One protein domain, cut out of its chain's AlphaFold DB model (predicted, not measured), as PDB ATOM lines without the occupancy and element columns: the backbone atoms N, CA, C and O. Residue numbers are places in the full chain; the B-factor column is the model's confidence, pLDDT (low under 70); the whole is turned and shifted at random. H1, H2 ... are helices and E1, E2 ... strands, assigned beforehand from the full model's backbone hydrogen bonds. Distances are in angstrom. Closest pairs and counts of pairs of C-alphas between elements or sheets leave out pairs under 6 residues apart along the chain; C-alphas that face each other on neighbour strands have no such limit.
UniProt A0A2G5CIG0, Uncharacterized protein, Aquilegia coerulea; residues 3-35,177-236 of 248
ATOM      1  N   ASP A   3     226.071 178.971 219.882       91.12
ATOM      2  CA  ASP A   3     225.581 178.485 218.582       91.12
ATOM      3  C   ASP A   3     225.508 176.952 218.563       91.12
ATOM      4  O   ASP A   3     226.428 176.265 219.004       91.12
ATOM      5  N   VAL A   4     224.387 176.427 218.079       92.75
ATOM      6  CA  VAL A   4     223.994 175.011 218.098       92.75
ATOM      7  C   VAL A   4     223.589 174.591 216.682       92.75
ATOM      8  O   VAL A   4     222.498 174.080 216.423       92.75
ATOM      9  N   GLY A   5     224.475 174.847 215.725       89.56
ATOM     10  CA  GLY A   5     224.296 174.447 214.334       89.56
ATOM     11  C   GLY A   5     223.233 175.270 213.603       89.56
ATOM     12  O   GLY A   5     222.209 174.736 213.168       89.56
ATOM     13  N   GLY A   6     223.458 176.584 213.502       90.69
ATOM     14  CA  GLY A   6     222.561 177.525 212.816       90.69
ATOM     15  C   GLY A   6     221.423 178.065 213.692       90.69
ATOM     16  O   GLY A   6     220.573 178.827 213.225       90.69
ATOM     17  N   VAL A   7     221.399 177.685 214.968       94.00
ATOM     18  CA  VAL A   7     220.457 178.179 215.973       94.00
ATOM     19  C   VAL A   7     221.254 178.576 217.203       94.00
ATOM     20  O   VAL A   7     222.015 177.782 217.740       94.00
ATOM     21  N   THR A   8     221.041 179.789 217.690       93.56
ATOM     22  CA  THR A   8     221.733 180.337 218.848       93.56
ATOM     23  C   THR A   8     220.880 180.226 220.113       93.56
ATOM     24  O   THR A   8     219.774 180.761 220.198       93.56
ATOM     25  N   ALA A   9     221.426 179.588 221.143       93.00
ATOM     26  CA  ALA A   9     220.899 179.586 222.498       93.00
ATOM     27  C   ALA A   9     221.198 180.915 223.208       93.00
ATOM     28  O   ALA A   9     222.345 181.248 223.545       93.00
ATOM     29  N   CYS A  10     220.139 181.667 223.479       91.06
ATOM     30  CA  CYS A  10     220.157 182.901 224.249       91.06
ATOM     31  C   CYS A  10     219.765 182.604 225.690       91.06
ATOM     32  O   CYS A  10     218.654 182.147 225.945       91.06
ATOM     33  N   HIS A  11     220.679 182.867 226.616       88.62
ATOM     34  CA  HIS A  11     220.404 182.745 228.042       88.62
ATOM     35  C   HIS A  11     219.884 184.084 228.532       88.62
ATOM     36  O   HIS A  11     220.409 185.129 228.147       88.62
ATOM     37  N   GLY A  12     218.880 184.048 229.387       89.56
ATOM     38  CA  GLY A  12     218.313 185.234 229.991       89.56
ATOM     39  C   GLY A  12     217.441 184.864 231.173       89.56
ATOM     40  O   GLY A  12     217.571 183.791 231.769       89.56
ATOM     41  N   PHE A  13     216.515 185.755 231.491       89.69
ATOM     42  CA  PHE A  13     215.652 185.619 232.650       89.69
ATOM     43  C   PHE A  13     214.199 185.659 232.208       89.69
ATOM     44  O   PHE A  13     213.803 186.479 231.382       89.69
ATOM     45  N   ARG A  14     213.405 184.749 232.761       87.56
ATOM     46  CA  ARG A  14     211.957 184.783 232.649       87.56
ATOM     47  C   ARG A  14     211.419 185.452 233.904       87.56
ATOM     48  O   ARG A  14     211.417 184.837 234.969       87.56
ATOM     49  N   SER A  15     210.941 186.680 233.752       88.56
ATOM     50  CA  SER A  15     210.269 187.417 234.822       88.56
ATOM     51  C   SER A  15     208.760 187.176 234.746       88.56
ATOM     52  O   SER A  15     208.115 187.498 233.751       88.56
ATOM     53  N   SER A  16     208.195 186.546 235.770       87.69
ATOM     54  CA  SER A  16     206.762 186.292 235.915       87.69
ATOM     55  C   SER A  16     206.405 186.140 237.388       87.69
ATOM     56  O   SER A  16     207.004 185.293 238.049       87.69
ATOM     57  N   PHE A  17     205.387 186.862 237.863       87.62
ATOM     58  CA  PHE A  17     204.848 186.651 239.203       87.62
ATOM     59  C   PHE A  17     204.154 185.289 239.301       87.62
ATOM     60  O   PHE A  17     203.267 184.969 238.508       87.62
ATOM     61  N   ARG A  18     204.567 184.471 240.269       86.25
ATOM     62  CA  ARG A  18     203.955 183.172 240.584       86.25
ATOM     63  C   ARG A  18     203.557 183.140 242.044       86.25
ATOM     64  O   ARG A  18     204.387 183.431 242.897       86.25
ATOM     65  N   THR A  19     202.321 182.752 242.323       85.88
ATOM     66  CA  THR A  19     201.845 182.538 243.688       85.88
ATOM     67  C   THR A  19     202.521 181.320 244.308       85.88
ATOM     68  O   THR A  19     202.720 180.281 243.677       85.88
ATOM     69  N   THR A  20     202.909 181.472 245.564       83.94
ATOM     70  CA  THR A  20     203.450 180.430 246.434       83.94
ATOM     71  C   THR A  20     202.773 180.559 247.794       83.94
ATOM     72  O   THR A  20     202.203 181.602 248.116       83.94
ATOM     73  N   GLN A  21     202.869 179.524 248.625       81.12
ATOM     74  CA  GLN A  21     202.303 179.537 249.979       81.12
ATOM     75  C   GLN A  21     202.883 180.638 250.890       81.12
ATOM     76  O   GLN A  21     202.266 180.997 251.884       81.12
ATOM     77  N   TYR A  22     204.041 181.200 250.527       77.25
ATOM     78  CA  TYR A  22     204.735 182.233 251.294       77.25
ATOM     79  C   TYR A  22     204.775 183.593 250.577       77.25
ATOM     80  O   TYR A  22     205.497 184.482 251.005       77.25
ATOM     81  N   GLY A  23     204.020 183.779 249.489       80.94
ATOM     82  CA  GLY A  23     203.987 185.034 248.727       80.94
ATOM     83  C   GLY A  23     204.205 184.830 247.231       80.94
ATOM     84  O   GLY A  23     203.985 183.743 246.701       80.94
ATOM     85  N   LEU A  24     204.625 185.876 246.522       84.50
ATOM     86  CA  LEU A  24     204.904 185.805 245.084       84.50
ATOM     87  C   LEU A  24     206.381 185.481 244.817       84.50
ATOM     88  O   LEU A  24     207.229 185.784 245.641       84.50
ATOM     89  N   SER A  25     206.674 184.883 243.663       85.31
ATOM     90  CA  SER A  25     208.014 184.679 243.092       85.31
ATOM     91  C   SER A  25     208.113 185.397 241.750       85.31
ATOM     92  O   SER A  25     207.146 185.341 240.996       85.31
ATOM     93  N   LEU A  26     209.245 186.040 241.433       86.94
ATOM     94  CA  LEU A  26     209.385 186.881 240.236       86.94
ATOM     95  C   LEU A  26     210.228 186.285 239.103       86.94
ATOM     96  O   LEU A  26     209.882 186.487 237.946       86.94
ATOM     97  N   MET A  27     211.344 185.606 239.367       88.12
ATOM     98  CA  MET A  27     212.360 185.395 238.327       88.12
ATOM     99  C   MET A  27     212.901 183.970 238.291       88.12
ATOM    100  O   MET A  27     213.185 183.377 239.327       88.12
ATOM    101  N   ASP A  28     213.117 183.461 237.078       85.12
ATOM    102  CA  ASP A  28     213.885 182.241 236.833       85.12
ATOM    103  C   ASP A  28     214.858 182.420 235.657       85.12
ATOM    104  O   ASP A  28     214.639 183.243 234.766       85.12
ATOM    105  N   VAL A  29     215.930 181.629 235.635       86.81
ATOM    106  CA  VAL A  29     216.825 181.527 234.476       86.81
ATOM    107  C   VAL A  29     216.099 180.788 233.364       86.81
ATOM    108  O   VAL A  29     215.473 179.753 233.586       86.81
ATOM    109  N   SER A  30     216.207 181.301 232.149       86.94
ATOM    110  CA  SER A  30     215.614 180.685 230.970       86.94
ATOM    111  C   SER A  30     216.576 180.740 229.792       86.94
ATOM    112  O   SER A  30     217.378 181.664 229.676       86.94
ATOM    113  N   SER A  31     216.468 179.758 228.903       89.25
ATOM    114  CA  SER A  31     217.204 179.742 227.645       89.25
ATOM    115  C   SER A  31     216.207 179.663 226.497       89.25
ATOM    116  O   SER A  31     215.348 178.784 226.471       89.25
ATOM    117  N   THR A  32     216.308 180.592 225.552       91.56
ATOM    118  CA  THR A  32     215.488 180.627 224.335       91.56
ATOM    119  C   THR A  32     216.375 180.396 223.125       91.56
ATOM    120  O   THR A  32     217.488 180.907 223.053       91.56
ATOM    121  N   MET A  33     215.882 179.633 222.155       93.06
ATOM    122  CA  MET A  33     216.575 179.416 220.891       93.06
ATOM    123  C   MET A  33     216.156 180.479 219.878       93.06
ATOM    124  O   MET A  33     214.961 180.710 219.683       93.06
ATOM    125  N   ILE A  34     217.123 181.098 219.210       94.56
ATOM    126  CA  ILE A  34     216.892 182.022 218.096       94.56
ATOM    127  C   ILE A  34     217.623 181.540 216.850       94.56
ATOM    128  O   ILE A  34     218.674 180.918 216.944       94.56
ATOM    129  N   LEU A  35     217.088 181.827 215.672       94.38
ATOM    130  CA  LEU A  35     217.796 181.570 214.423       94.38
ATOM    131  C   LEU A  35     219.044 182.447 214.322       94.38
ATOM    132  O   LEU A  35     218.976 183.657 214.560       94.38
ATOM    133  N   LYS A 177     226.655 174.873 237.435       87.50
ATOM    134  CA  LYS A 177     226.601 174.559 238.868       87.50
ATOM    135  C   LYS A 177     225.498 175.388 239.536       87.50
ATOM    136  O   LYS A 177     225.278 176.538 239.151       87.50
ATOM    137  N   ALA A 178     224.844 174.822 240.550       87.00
ATOM    138  CA  ALA A 178     223.748 175.480 241.267       87.00
ATOM    139  C   ALA A 178     224.160 176.850 241.837       87.00
ATOM    140  O   ALA A 178     223.447 177.830 241.648       87.00
ATOM    141  N   GLU A 179     225.355 176.938 242.428       89.81
ATOM    142  CA  GLU A 179     225.934 178.177 242.969       89.81
ATOM    143  C   GLU A 179     226.000 179.298 241.924       89.81
ATOM    144  O   GLU A 179     225.526 180.406 242.166       89.81
ATOM    145  N   LYS A 180     226.501 178.993 240.718       89.00
ATOM    146  CA  LYS A 180     226.567 179.962 239.614       89.00
ATOM    147  C   LYS A 180     225.179 180.422 239.184       89.00
ATOM    148  O   LYS A 180     224.982 181.596 238.892       89.00
ATOM    149  N   ARG A 181     224.202 179.512 239.150       87.12
ATOM    150  CA  ARG A 181     222.815 179.857 238.805       87.12
ATOM    151  C   ARG A 181     222.199 180.802 239.839       87.12
ATOM    152  O   ARG A 181     221.537 181.759 239.452       87.12
ATOM    153  N   ILE A 182     222.428 180.545 241.126       88.94
ATOM    154  CA  ILE A 182     221.971 181.403 242.229       88.94
ATOM    155  C   ILE A 182     222.588 182.798 242.116       88.94
ATOM    156  O   ILE A 182     221.860 183.788 242.202       88.94
ATOM    157  N   GLN A 183     223.898 182.877 241.866       90.00
ATOM    158  CA  GLN A 183     224.602 184.144 241.659       90.00
ATOM    159  C   GLN A 183     224.015 184.920 240.477       90.00
ATOM    160  O   GLN A 183     223.575 186.046 240.664       90.00
ATOM    161  N   LEU A 184     223.872 184.285 239.306       89.62
ATOM    162  CA  LEU A 184     223.307 184.922 238.109       89.62
ATOM    163  C   LEU A 184     221.935 185.555 238.357       89.62
ATOM    164  O   LEU A 184     221.677 186.662 237.893       89.62
ATOM    165  N   VAL A 185     221.046 184.862 239.072       88.81
ATOM    166  CA  VAL A 185     219.709 185.396 239.367       88.81
ATOM    167  C   VAL A 185     219.761 186.504 240.416       88.81
ATOM    168  O   VAL A 185     219.075 187.514 240.275       88.81
ATOM    169  N   THR A 186     220.582 186.335 241.450       89.62
ATOM    170  CA  THR A 186     220.755 187.345 242.503       89.62
ATOM    171  C   THR A 186     221.312 188.644 241.924       89.62
ATOM    172  O   THR A 186     220.804 189.723 242.224       89.62
ATOM    173  N   ASP A 187     222.312 188.544 241.051       91.00
ATOM    174  CA  ASP A 187     222.925 189.690 240.383       91.00
ATOM    175  C   ASP A 187     221.944 190.353 239.414       91.00
ATOM    176  O   ASP A 187     221.840 191.576 239.393       91.00
ATOM    177  N   ALA A 188     221.154 189.574 238.669       90.44
ATOM    178  CA  ALA A 188     220.132 190.123 237.779       90.44
ATOM    179  C   ALA A 188     219.080 190.951 238.529       90.44
ATOM    180  O   ALA A 188     218.775 192.066 238.116       90.44
ATOM    181  N   VAL A 189     218.559 190.453 239.656       89.19
ATOM    182  CA  VAL A 189     217.577 191.205 240.457       89.19
ATOM    183  C   VAL A 189     218.168 192.474 241.055       89.19
ATOM    184  O   VAL A 189     217.486 193.497 241.086       89.19
ATOM    185  N   LYS A 190     219.433 192.442 241.483       88.81
ATOM    186  CA  LYS A 190     220.130 193.646 241.951       88.81
ATOM    187  C   LYS A 190     220.305 194.669 240.828       88.81
ATOM    188  O   LYS A 190     220.035 195.842 241.048       88.81
ATOM    189  N   ASN A 191     220.714 194.219 239.644       90.31
ATOM    190  CA  ASN A 191     221.031 195.089 238.510       90.31
ATOM    191  C   ASN A 191     219.796 195.687 237.826       90.31
ATOM    192  O   ASN A 191     219.901 196.741 237.209       90.31
ATOM    193  N   TYR A 192     218.634 195.034 237.904       88.50
ATOM    194  CA  TYR A 192     217.401 195.555 237.306       88.50
ATOM    195  C   TYR A 192     216.717 196.652 238.124       88.50
ATOM    196  O   TYR A 192     215.745 197.214 237.633       88.50
ATOM    197  N   CYS A 193     217.205 196.960 239.332       85.31
ATOM    198  CA  CYS A 193     216.725 198.069 240.164       85.31
ATOM    199  C   CYS A 193     215.190 198.169 240.240       85.31
ATOM    200  O   CYS A 193     214.622 199.246 240.106       85.31
ATOM    201  N   TYR A 194     214.504 197.041 240.463       86.50
ATOM    202  CA  TYR A 194     213.037 197.012 240.480       86.50
ATOM    203  C   TYR A 194     212.398 197.953 241.520       86.50
ATOM    204  O   TYR A 194     211.245 198.337 241.354       86.50
ATOM    205  N   ASP A 195     213.132 198.331 242.570       85.56
ATOM    206  CA  ASP A 195     212.673 199.292 243.582       85.56
ATOM    207  C   ASP A 195     212.474 200.715 243.010       85.56
ATOM    208  O   ASP A 195     211.697 201.500 243.558       85.56
ATOM    209  N   ASP A 196     213.153 201.036 241.903       88.88
ATOM    210  CA  ASP A 196     213.074 202.330 241.218       88.88
ATOM    211  C   ASP A 196     212.013 202.344 240.107       88.88
ATOM    212  O   ASP A 196     211.767 203.389 239.499       88.88
ATOM    213  N   ASP A 197     211.362 201.207 239.835       90.56
ATOM    214  CA  ASP A 197     210.311 201.119 238.827       90.56
ATOM    215  C   ASP A 197     209.079 201.940 239.271       90.56
ATOM    216  O   ASP A 197     208.460 201.629 240.300       90.56
ATOM    217  N   PRO A 198     208.679 202.987 238.516       92.38
ATOM    218  CA  PRO A 198     207.585 203.869 238.919       92.38
ATOM    219  C   PRO A 198     206.247 203.145 239.077       92.38
ATOM    220  O   PRO A 198     205.435 203.534 239.917       92.38
ATOM    221  N   MET A 199     206.015 202.093 238.286       91.44
ATOM    222  CA  MET A 199     204.780 201.321 238.328       91.44
ATOM    223  C   MET A 199     204.754 200.453 239.585       91.44
ATOM    224  O   MET A 199     203.802 200.539 240.359       91.44
ATOM    225  N   LEU A 200     205.817 199.694 239.860       89.44
ATOM    226  CA  LEU A 200     205.898 198.874 241.075       89.44
ATOM    227  C   LEU A 200     205.788 199.728 242.342       89.44
ATOM    228  O   LEU A 200     205.042 199.378 243.260       89.44
ATOM    229  N   LYS A 201     206.442 200.893 242.354       89.88
ATOM    230  CA  LYS A 201     206.384 201.843 243.467       89.88
ATOM    231  C   LYS A 201     204.981 202.410 243.688       89.88
ATOM    232  O   LYS A 201     204.543 202.487 244.834       89.88
ATOM    233  N   ALA A 202     204.255 202.751 242.621       92.38
ATOM    234  CA  ALA A 202     202.878 203.245 242.712       92.38
ATOM    235  C   ALA A 202     201.916 202.217 243.332       92.38
ATOM    236  O   ALA A 202     200.998 202.594 244.059       92.38
ATOM    237  N   TYR A 203     202.153 200.923 243.100       88.94
ATOM    238  CA  TYR A 203     201.377 199.832 243.701       88.94
ATOM    239  C   TYR A 203     201.932 199.337 245.048       88.94
ATOM    240  O   TYR A 203     201.422 198.359 245.596       88.94
ATOM    241  N   GLY A 204     202.967 199.984 245.598       88.19
ATOM    242  CA  GLY A 204     203.592 199.581 246.861       88.19
ATOM    243  C   GLY A 204     204.241 198.194 246.808       88.19
ATOM    244  O   GLY A 204     204.324 197.510 247.828       88.19
ATOM    245  N   ILE A 205     204.662 197.751 245.621       87.25
ATOM    246  CA  ILE A 205     205.323 196.466 245.402       87.25
ATOM    247  C   ILE A 205     206.819 196.644 245.663       87.25
ATOM    248  O   ILE A 205     207.485 197.412 244.977       87.25
ATOM    249  N   SER A 206     207.358 195.886 246.619       86.00
ATOM    250  CA  SER A 206     208.803 195.771 246.847       86.00
ATOM    251  C   SER A 206     209.270 194.343 246.584       86.00
ATOM    252  O   SER A 206     208.598 193.374 246.957       86.00
ATOM    253  N   ILE A 207     210.424 194.213 245.927       86.69
ATOM    254  CA  ILE A 207     211.023 192.930 245.556       86.69
ATOM    255  C   ILE A 207     212.256 192.702 246.420       86.69
ATOM    256  O   ILE A 207     213.215 193.471 246.394       86.69
ATOM    257  N   GLN A 208     212.253 191.610 247.183       86.06
ATOM    258  CA  GLN A 208     213.433 191.227 247.951       86.06
ATOM    259  C   GLN A 208     214.610 190.922 247.014       86.06
ATOM    260  O   GLN A 208     214.428 190.339 245.952       86.06
ATOM    261  N   LYS A 209     215.830 191.292 247.421       84.31
ATOM    262  CA  LYS A 209     217.072 191.047 246.652       84.31
ATOM    263  C   LYS A 209     217.759 189.730 247.018       84.31
ATOM    264  O   LYS A 209     218.767 189.369 246.416       84.31
ATOM    265  N   GLN A 210     217.232 189.027 248.018       83.06
ATOM    266  CA  GLN A 210     217.705 187.720 248.459       83.06
ATOM    267  C   GLN A 210     216.706 186.639 248.062       83.06
ATOM    268  O   GLN A 210     215.499 186.880 248.024       83.06
ATOM    269  N   LEU A 211     217.220 185.446 247.772       83.38
ATOM    270  CA  LEU A 211     216.377 184.292 247.496       83.38
ATOM    271  C   LEU A 211     215.597 183.882 248.742       83.38
ATOM    272  O   LEU A 211     216.132 183.871 249.849       83.38
ATOM    273  N   ALA A 212     214.346 183.491 248.535       81.75
ATOM    274  CA  ALA A 212     213.520 182.901 249.567       81.75
ATOM    275  C   ALA A 212     214.121 181.565 250.027       81.75
ATOM    276  O   ALA A 212     214.368 180.665 249.217       81.75
ATOM    277  N   ALA A 213     214.347 181.440 251.333       79.75
ATOM    278  CA  ALA A 213     214.715 180.180 251.956       79.75
ATOM    279  C   ALA A 213     213.452 179.348 252.211       79.75
ATOM    280  O   ALA A 213     212.450 179.866 252.701       79.75
ATOM    281  N   PHE A 214     213.514 178.059 251.887       76.62
ATOM    282  CA  PHE A 214     212.449 177.107 252.185       76.62
ATOM    283  C   PHE A 214     213.046 175.892 252.880       76.62
ATOM    284  O   PHE A 214     214.049 175.342 252.423       76.62
ATOM    285  N   GLU A 215     212.403 175.463 253.958       75.75
ATOM    286  CA  GLU A 215     212.716 174.199 254.609       75.75
ATOM    287  C   GLU A 215     212.056 173.059 253.836       75.75
ATOM    288  O   GLU A 215     210.897 173.141 253.419       75.75
ATOM    289  N   ARG A 216     212.812 171.984 253.611       66.00
ATOM    290  CA  ARG A 216     212.316 170.767 252.974       66.00
ATOM    291  C   ARG A 216     212.581 169.598 253.909       66.00
ATOM    292  O   ARG A 216     213.720 169.378 254.305       66.00
ATOM    293  N   HIS A 217     211.535 168.844 254.236       64.75
ATOM    294  CA  HIS A 217     211.681 167.557 254.908       64.75
ATOM    295  C   HIS A 217     211.922 166.469 253.864       64.75
ATOM    296  O   HIS A 217     210.993 166.034 253.179       64.75
ATOM    297  N   ASP A 218     213.172 166.033 253.744       58.94
ATOM    298  CA  ASP A 218     213.522 164.889 252.912       58.94
ATOM    299  C   ASP A 218     213.208 163.595 253.666       58.94
ATOM    300  O   ASP A 218     213.813 163.269 254.683       58.94
ATOM    301  N   LYS A 219     212.223 162.844 253.161       58.09
ATOM    302  CA  LYS A 219     211.740 161.605 253.794       58.09
ATOM    303  C   LYS A 219     212.730 160.432 253.723       58.09
ATOM    304  O   LYS A 219     212.447 159.402 254.322       58.09
ATOM    305  N   CYS A 220     213.854 160.561 253.011       55.28
ATOM    306  CA  CYS A 220     214.739 159.425 252.723       55.28
ATOM    307  C   CYS A 220     216.211 159.580 253.133       55.28
ATOM    308  O   CYS A 220     216.928 158.592 253.043       55.28
ATOM    309  N   THR A 221     216.675 160.726 253.634       42.66
ATOM    310  CA  THR A 221     218.041 160.854 254.176       42.66
ATOM    311  C   THR A 221     218.120 162.035 255.135       42.66
ATOM    312  O   THR A 221     217.821 163.164 254.754       42.66
ATOM    313  N   ASN A 222     218.578 161.790 256.366       44.25
ATOM    314  CA  ASN A 222     219.174 162.853 257.170       44.25
ATOM    315  C   ASN A 222     220.354 163.422 256.368       44.25
ATOM    316  O   ASN A 222     221.184 162.650 255.892       44.25
ATOM    317  N   VAL A 223     220.426 164.751 256.280       41.25
ATOM    318  CA  VAL A 223     221.413 165.580 255.560       41.25
ATOM    319  C   VAL A 223     220.997 165.992 254.138       41.25
ATOM    320  O   VAL A 223     221.108 165.231 253.182       41.25
ATOM    321  N   GLY A 224     220.638 167.276 254.005       34.38
ATOM    322  CA  GLY A 224     220.743 168.031 252.752       34.38
ATOM    323  C   GLY A 224     219.570 168.967 252.470       34.38
ATOM    324  O   GLY A 224     218.538 168.537 251.979       34.38
ATOM    325  N   SER A 225     219.727 170.276 252.697       32.62
ATOM    326  CA  SER A 225     218.743 171.264 252.239       32.62
ATOM    327  C   SER A 225     218.712 171.311 250.703       32.62
ATOM    328  O   SER A 225     219.600 171.887 250.069       32.62
ATOM    329  N   ALA A 226     217.688 170.738 250.078       35.12
ATOM    330  CA  ALA A 226     217.461 170.897 248.647       35.12
ATOM    331  C   ALA A 226     216.742 172.232 248.362       35.12
ATOM    332  O   ALA A 226     215.511 172.311 248.379       35.12
ATOM    333  N   MET A 227     217.503 173.289 248.053       35.41
ATOM    334  CA  MET A 227     216.948 174.518 247.472       35.41
ATOM    335  C   MET A 227     216.480 174.238 246.037       35.41
ATOM    336  O   MET A 227     217.276 174.202 245.100       35.41
ATOM    337  N   VAL A 228     215.172 174.058 245.846       35.56
ATOM    338  CA  VAL A 228     214.558 174.016 244.511       35.56
ATOM    339  C   VAL A 228     213.367 174.964 244.463       35.56
ATOM    340  O   VAL A 228     212.225 174.559 244.666       35.56
ATOM    341  N   LYS A 229     213.673 176.236 244.195       31.94
ATOM    342  CA  LYS A 229     212.960 177.199 243.334       31.94
ATOM    343  C   LYS A 229     213.464 178.594 243.687       31.94
ATOM    344  O   LYS A 229     213.293 179.061 244.805       31.94
ATOM    345  N   THR A 230     214.071 179.252 242.712       37.03
ATOM    346  CA  THR A 230     214.452 180.658 242.798       37.03
ATOM    347  C   THR A 230     213.170 181.479 242.921       37.03
ATOM    348  O   THR A 230     212.349 181.508 242.004       37.03
ATOM    349  N   ALA A 231     212.932 182.059 244.091       35.34
ATOM    350  CA  ALA A 231     211.769 182.887 244.357       35.34
ATOM    351  C   ALA A 231     212.197 184.114 245.151       35.34
ATOM    352  O   ALA A 231     212.908 183.986 246.140       35.34
ATOM    353  N   PHE A 232     211.767 185.288 244.707       39.81
ATOM    354  CA  PHE A 232     211.889 186.528 245.465       39.81
ATOM    355  C   PHE A 232     210.516 186.868 246.002       39.81
ATOM    356  O   PHE A 232     209.601 187.047 245.199       39.81
ATOM    357  N   LEU A 233     210.389 186.920 247.330       41.59
ATOM    358  CA  LEU A 233     209.146 187.285 247.995       41.59
ATOM    359  C   LEU A 233     208.778 188.735 247.677       41.59
ATOM    360  O   LEU A 233     209.617 189.636 247.739       41.59
ATOM    361  N   ILE A 234     207.490 188.946 247.431       44.22
ATOM    362  CA  ILE A 234     206.876 190.268 247.338       44.22
ATOM    363  C   ILE A 234     206.010 190.458 248.568       44.22
ATOM    364  O   ILE A 234     205.095 189.668 248.809       44.22
ATOM    365  N   LYS A 235     206.290 191.511 249.336       41.78
ATOM    366  CA  LYS A 235     205.387 191.990 250.381       41.78
ATOM    367  C   LYS A 235     204.509 193.081 249.775       41.78
ATOM    368  O   LYS A 235     205.023 194.116 249.374       41.78
ATOM    369  N   GLY A 236     203.204 192.829 249.697       38.72
ATOM    370  CA  GLY A 236     202.187 193.857 249.472       38.72
ATOM    371  C   GLY A 236     201.493 194.189 250.793       38.72
ATOM    372  O   GLY A 236     201.374 193.313 251.650       38.72
TER     373      GLY A 236
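What this domain is: This is residues 3 to 35 and 177 to 236 of the 248 residues of an uncharacterized protein of Aquilegia coerulea (UniProt A0A2G5CIG0). A long, narrow hairpin of two strands, E1 and E2, is crossed near its middle by the helix H1, while a long stretch with no named element, residues 203 to 236, runs out to a far turn near Cys 220 and folds back past the hairpin. The short helix H2 lies at the opposite end from that turn. The printed part has 93 residues, in the order E1, E2, H1, H2; the sheet E1 - E2 is antiparallel, and the class is mixed, helices and strands, with 46 residues in named elements, under half. The whole is loose, with a radius of gyration of the C-alphas of 16.0 A, and flat, spanning 45 by 45 by 20 A.

Where its parts are: E1, residues 7 to 20, begins with C-alpha 7 at (220.457, 178.179, 215.973), is 35.0 A long and bends by 59 degrees at residue 17. E2, residues 23 to 35, is 37.1 A long. H1, residues 178 to 191, is 20.0 A long. H2, residues 198 to 202, ends with C-alpha 202 at (202.878, 203.245, 242.712).

How they stand to each other: E1 and E2 form a hairpin with a tight link, their directions at 163 degrees; N 8 and O 34 are 2.7 A apart and N 20 and O 23 2.8 A, both within hydrogen-bond range. The closest C-alphas of E2 and H1, Val 29 and Val 185, are 6.9 A apart. H2 is apart from E1, E2 and H1. Residues 206 to 207 pair with residues 234 to 235, antiparallel. In H1 and H2 every O i to N i+4 pair is within hydrogen-bond range.

The domain as a whole: The C-alphas farthest apart, Pro 198 and Cys 220, are 47.1 A apart. Residues 36 to 176 are not printed, and C-alphas 35 and 177 are 26.9 A apart across this cut. The link from H1 to H2 is short. Residues 216 to 236 have pLDDT under 70.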